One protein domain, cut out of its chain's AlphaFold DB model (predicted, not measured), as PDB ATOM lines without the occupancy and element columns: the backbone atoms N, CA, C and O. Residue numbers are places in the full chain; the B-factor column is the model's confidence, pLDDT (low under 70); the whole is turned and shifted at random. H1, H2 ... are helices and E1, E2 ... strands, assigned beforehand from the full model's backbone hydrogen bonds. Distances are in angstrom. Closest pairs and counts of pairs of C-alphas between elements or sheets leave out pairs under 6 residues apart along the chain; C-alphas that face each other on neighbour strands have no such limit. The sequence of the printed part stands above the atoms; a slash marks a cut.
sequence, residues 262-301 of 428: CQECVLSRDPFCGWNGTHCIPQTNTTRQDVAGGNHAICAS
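What this domain is: This is residues 262 to 301 of the 428 residues of the protein "Semaphorin-7A-like" of Acanthochromis polyacanthus (spiny chromis) (UniProt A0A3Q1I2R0). A short helix, H1, packs with one side on a tiny two-stranded hairpin, E1 and E2, and with another on a second short helix, H2, while a long unnamed stretch, residues 283 to 295, leads from the hairpin to H2. The two helices run side by side in opposite directions, and H2 is apart from E1. The printed part has 40 residues, with two named helices and two named strands in the order H1, E1, E2, H2; the sheet has the order E1, E2 and is antiparallel. The class is mixed, helices and strands, with under half of the residues, 18 of 40, in named elements. The whole is compact and rounded, with a radius of gyration of the C-alphas of 8.4 A and spans of 19 by 18 by 16 A.

How they stand to each other: The printed part begins with H1, residues 262 to 267. A tight link of 5 residues joins it to E1, residues 273 to 275. The closest C-alphas of H1 and E1 are those of Cys 262 and Trp 275, 5.8 A apart. A tight link of 4 residues leads on to E2, residues 280 to 282, and E1 and E2 form a hairpin. These strands are antiparallel neighbours, with 135 degrees between their directions. N 274 and O 281 are within hydrogen-bond range at 2.9 A, as are N 281 and O 274 at 3.0 A. The C-alphas of residues 273 and 282 face each other at 4.5 A. The closest C-alphas of H1 and E2 are those of Cys 265 and Cys 280, 5.5 A apart. A long link of 13 residues follows, to H2, residues 296 to 301. H2 touches H1, the closest C-alphas being those of Gln 263 and His 296, 5.1 A apart. The two helices stand at a shallow tilt of 27 degrees and run opposite ways. E1 and H2 are apart. In H1 every O i to N i+4 pair is within hydrogen-bond range; in H2 it is 0 of 2, beside 3 of 3 O i to N i+3 pairs.

Where its parts are: H1 begins at C-alpha 262, at (229.872, 190.981, 164.463), and measures 8.5 A from first to last C-alpha. E1, from Cys 273 to Trp 275, and E2, from Cys 280 to Pro 282, each measure 7.2 A; C-alpha 280 is at (224.978, 192.848, 169.393). H2, from His 296 to Ser 301, measures 10.0 A and ends at C-alpha 301, at (235.019, 197.176, 157.305).

The domain as a whole: The two C-alphas farthest apart are those of Thr 278 and Ala 292, at 22.0 A. The C-alphas of Cys 262 and Ser 301, the first and last printed, are 10.8 A apart. The printed part has no cut, and its one long link is that from E2 to H2. The C-alphas of residues 283 to 295 lie 3 to 11 A from the mean of all C-alphas. The mean pLDDT of the printed part is 91.8, and one residue, Ser 301, is under 70.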
ATOM      1  N   CYS A 262     230.621 190.311 165.521       94.81
ATOM      2  CA  CYS A 262     229.872 190.981 164.463       94.81
ATOM      3  C   CYS A 262     229.209 189.971 163.522       94.81
ATOM      4  O   CYS A 262     228.048 190.140 163.165       94.81
ATOM      5  N   GLN A 263     229.929 188.902 163.176       94.50
ATOM      6  CA  GLN A 263     229.456 187.862 162.275       94.50
ATOM      7  C   GLN A 263     228.205 187.183 162.826       94.50
ATOM      8  O   GLN A 263     227.203 187.139 162.128       94.50
ATOM      9  N   GLU A 264     228.214 186.740 164.086       93.44
ATOM     10  CA  GLU A 264     227.039 186.094 164.686       93.44
ATOM     11  C   GLU A 264     225.831 187.043 164.778       93.44
ATOM     12  O   GLU A 264     224.705 186.647 164.482       93.44
ATOM     13  N   CYS A 265     226.065 188.320 165.100       95.50
ATOM     14  CA  CYS A 265     225.004 189.326 165.143       95.50
ATOM     15  C   CYS A 265     224.366 189.550 163.764       95.50
ATOM     16  O   CYS A 265     223.145 189.582 163.648       95.50
ATOM     17  N   VAL A 266     225.174 189.669 162.706       95.31
ATOM     18  CA  VAL A 266     224.681 189.879 161.334       95.31
ATOM     19  C   VAL A 266     224.010 188.617 160.779       95.31
ATOM     20  O   VAL A 266     222.958 188.719 160.153       95.31
ATOM     21  N   LEU A 267     224.560 187.431 161.067       95.31
ATOM     22  CA  LEU A 267     223.985 186.138 160.676       95.31
ATOM     23  C   LEU A 267     222.610 185.879 161.308       95.31
ATOM     24  O   LEU A 267     221.802 185.167 160.718       95.31
ATOM     25  N   SER A 268     222.300 186.501 162.454       94.75
ATOM     26  CA  SER A 268     220.965 186.403 163.063       94.75
ATOM     27  C   SER A 268     219.845 186.914 162.153       94.75
ATOM     28  O   SER A 268     218.710 186.447 162.259       94.75
ATOM     29  N   ARG A 269     220.160 187.879 161.271       94.00
ATOM     30  CA  ARG A 269     219.217 188.538 160.352       94.00
ATOM     31  C   ARG A 269     217.973 189.088 161.053       94.00
ATOM     32  O   ARG A 269     216.913 189.209 160.441       94.00
ATOM     33  N   ASP A 270     218.093 189.416 162.335       94.50
ATOM     34  CA  ASP A 270     217.003 189.951 163.138       94.50
ATOM     35  C   ASP A 270     216.884 191.470 162.930       94.50
ATOM     36  O   ASP A 270     217.788 192.197 163.339       94.50
ATOM     37  N   PRO A 271     215.774 191.988 162.362       92.88
ATOM     38  CA  PRO A 271     215.583 193.428 162.166       92.88
ATOM     39  C   PRO A 271     215.622 194.253 163.454       92.88
ATOM     40  O   PRO A 271     215.763 195.472 163.401       92.88
ATOM     41  N   PHE A 272     215.446 193.619 164.616       93.06
ATOM     42  CA  PHE A 272     215.506 194.307 165.903       93.06
ATOM     43  C   PHE A 272     216.928 194.447 166.433       93.06
ATOM     44  O   PHE A 272     217.104 195.116 167.449       93.06
ATOM     45  N   CYS A 273     217.926 193.846 165.783       94.69
ATOM     46  CA  CYS A 273     219.282 193.740 166.297       94.69
ATOM     47  C   CYS A 273     220.327 194.230 165.301       94.69
ATOM     48  O   CYS A 273     220.211 194.050 164.094       94.69
ATOM     49  N   GLY A 274     221.404 194.810 165.825       95.06
ATOM     50  CA  GLY A 274     222.534 195.227 165.015       95.06
ATOM     51  C   GLY A 274     223.827 195.335 165.814       95.06
ATOM     52  O   GLY A 274     223.844 195.442 167.043       95.06
ATOM     53  N   TRP A 275     224.948 195.306 165.099       96.06
ATOM     54  CA  TRP A 275     226.277 195.351 165.694       96.06
ATOM     55  C   TRP A 275     226.752 196.792 165.891       96.06
ATOM     56  O   TRP A 275     226.908 197.538 164.922       96.06
ATOM     57  N   ASN A 276     227.055 197.191 167.129       93.94
ATOM     58  CA  ASN A 276     227.531 198.552 167.419       93.94
ATOM     59  C   ASN A 276     229.058 198.735 167.293       93.94
ATOM     60  O   ASN A 276     229.555 199.848 167.435       93.94
ATOM     61  N   GLY A 277     229.808 197.662 167.033       91.31
ATOM     62  CA  GLY A 277     231.276 197.651 167.060       91.31
ATOM     63  C   GLY A 277     231.849 196.724 168.133       91.31
ATOM     64  O   GLY A 277     232.918 196.157 167.916       91.31
ATOM     65  N   THR A 278     231.125 196.511 169.233       91.19
ATOM     66  CA  THR A 278     231.570 195.694 170.376       91.19
ATOM     67  C   THR A 278     230.576 194.613 170.792       91.19
ATOM     68  O   THR A 278     231.001 193.555 171.245       91.19
ATOM     69  N   HIS A 279     229.272 194.867 170.668       94.88
ATOM     70  CA  HIS A 279     228.200 193.962 171.081       94.88
ATOM     71  C   HIS A 279     227.036 193.988 170.084       94.88
ATOM     72  O   HIS A 279     226.819 194.978 169.375       94.88
ATOM     73  N   CYS A 280     226.267 192.897 170.069       96.06
ATOM     74  CA  CYS A 280     224.978 192.848 169.393       96.06
ATOM     75  C   CYS A 280     223.927 193.490 170.303       96.06
ATOM     76  O   CYS A 280     223.682 193.012 171.411       96.06
ATOM     77  N   ILE A 281     223.349 194.603 169.861       95.19
ATOM     78  CA  ILE A 281     222.415 195.416 170.646       95.19
ATOM     79  C   ILE A 281     221.136 195.675 169.842       95.19
ATOM     80  O   ILE A 281     221.139 195.442 168.630       95.19
ATOM     81  N   PRO A 282     220.056 196.170 170.477       94.06
ATOM     82  CA  PRO A 282     218.888 196.636 169.743       94.06
ATOM     83  C   PRO A 282     219.264 197.634 168.643       94.06
ATOM     84  O   PRO A 282     220.136 198.485 168.838       94.06
ATOM     85  N   GLN A 283     218.620 197.496 167.489       91.06
ATOM     86  CA  GLN A 283     218.931 198.232 166.270       91.06
ATOM     87  C   GLN A 283     218.854 199.747 166.491       91.06
ATOM     88  O   GLN A 283     217.899 200.279 167.058       91.06
ATOM     89  N   THR A 284     219.879 200.449 166.007       90.19
ATOM     90  CA  THR A 284     219.922 201.912 165.937       90.19
ATOM     91  C   THR A 284     220.439 202.358 164.570       90.19
ATOM     92  O   THR A 284     220.941 201.560 163.778       90.19
ATOM     93  N   ASN A 285     220.389 203.659 164.281       87.44
ATOM     94  CA  ASN A 285     220.912 204.201 163.020       87.44
ATOM     95  C   ASN A 285     222.430 204.002 162.845       87.44
ATOM     96  O   ASN A 285     222.941 204.140 161.739       87.44
ATOM     97  N   THR A 286     223.161 203.703 163.924       89.75
ATOM     98  CA  THR A 286     224.619 203.512 163.903       89.75
ATOM     99  C   THR A 286     225.031 202.044 163.923       89.75
ATOM    100  O   THR A 286     226.212 201.740 163.750       89.75
ATOM    101  N   THR A 287     224.099 201.123 164.188       92.44
ATOM    102  CA  THR A 287     224.406 199.691 164.188       92.44
ATOM    103  C   THR A 287     224.548 199.167 162.768       92.44
ATOM    104  O   THR A 287     223.772 199.519 161.883       92.44
ATOM    105  N   ARG A 288     225.519 198.279 162.559       91.62
ATOM    106  CA  ARG A 288     225.696 197.555 161.299       91.62
ATOM    107  C   ARG A 288     224.791 196.330 161.291       91.62
ATOM    108  O   ARG A 288     224.803 195.558 162.248       91.62
ATOM    109  N   GLN A 289     224.050 196.153 160.208       92.69
ATOM    110  CA  GLN A 289     223.156 195.021 159.999       92.69
ATOM    111  C   GLN A 289     223.031 194.729 158.502       92.69
ATOM    112  O   GLN A 289     223.116 195.648 157.688       92.69
ATOM    113  N   ASP A 290     222.793 193.468 158.162       91.88
ATOM    114  CA  ASP A 290     222.286 193.063 156.853       91.88
ATOM    115  C   ASP A 290     221.191 192.016 157.064       91.88
ATOM    116  O   ASP A 290     221.450 190.822 157.186       91.88
ATOM    117  N   VAL A 291     219.955 192.494 157.163       91.31
ATOM    118  CA  VAL A 291     218.779 191.661 157.433       91.31
ATOM    119  C   VAL A 291     218.455 190.776 156.225       91.31
ATOM    120  O   VAL A 291     218.223 189.571 156.361       91.31
ATOM    121  N   ALA A 292     218.481 191.360 155.024       88.00
ATOM    122  CA  ALA A 292     218.071 190.692 153.799       88.00
ATOM    123  C   ALA A 292     219.013 189.544 153.429       88.00
ATOM    124  O   ALA A 292     218.524 188.469 153.096       88.00
ATOM    125  N   GLY A 293     220.334 189.733 153.516       88.81
ATOM    126  CA  GLY A 293     221.318 188.729 153.096       88.81
ATOM    127  C   GLY A 293     222.042 188.003 154.229       88.81
ATOM    128  O   GLY A 293     222.530 186.897 154.018       88.81
ATOM    129  N   GLY A 294     222.127 188.591 155.426       91.50
ATOM    130  CA  GLY A 294     223.029 188.103 156.475       91.50
ATOM    131  C   GLY A 294     224.510 188.195 156.083       91.50
ATOM    132  O   GLY A 294     225.333 187.427 156.581       91.50
ATOM    133  N   ASN A 295     224.870 189.107 155.175       92.81
ATOM    134  CA  ASN A 295     226.221 189.269 154.659       92.81
ATOM    135  C   ASN A 295     227.160 189.841 155.725       92.81
ATOM    136  O   ASN A 295     227.326 191.054 155.886       92.81
ATOM    137  N   HIS A 296     227.849 188.944 156.424       92.62
ATOM    138  CA  HIS A 296     228.817 189.297 157.457       92.62
ATOM    139  C   HIS A 296     230.104 189.950 156.923       92.62
ATOM    140  O   HIS A 296     230.901 190.438 157.725       92.62
ATOM    141  N   ALA A 297     230.303 190.081 155.603       91.56
ATOM    142  CA  ALA A 297     231.448 190.810 155.042       91.56
ATOM    143  C   ALA A 297     231.470 192.291 155.465       91.56
ATOM    144  O   ALA A 297     232.542 192.892 155.558       91.56
ATOM    145  N   ILE A 298     230.314 192.866 155.824       91.25
ATOM    146  CA  ILE A 298     230.231 194.221 156.393       91.25
ATOM    147  C   ILE A 298     231.047 194.363 157.688       91.25
ATOM    148  O   ILE A 298     231.477 195.464 158.033       91.25
ATOM    149  N   CYS A 299     231.329 193.255 158.380       89.56
ATOM    150  CA  CYS A 299     232.173 193.216 159.570       89.56
ATOM    151  C   CYS A 299     233.663 193.426 159.263       89.56
ATOM    152  O   CYS A 299     234.397 193.881 160.136       89.56
ATOM    153  N   ALA A 300     234.125 193.145 158.040       81.25
ATOM    154  CA  ALA A 300     235.520 193.360 157.641       81.25
ATOM    155  C   ALA A 300     235.876 194.853 157.514       81.25
ATOM    156  O   ALA A 300     237.043 195.221 157.604       81.25
ATOM    157  N   SER A 301     234.866 195.715 157.354       64.00
ATOM    158  CA  SER A 301     235.019 197.176 157.305       64.00
ATOM    159  C   SER A 301     235.236 197.824 158.677       64.00
ATOM    160  O   SER A 301     235.308 199.050 158.770       64.00
TER     161      SER A 301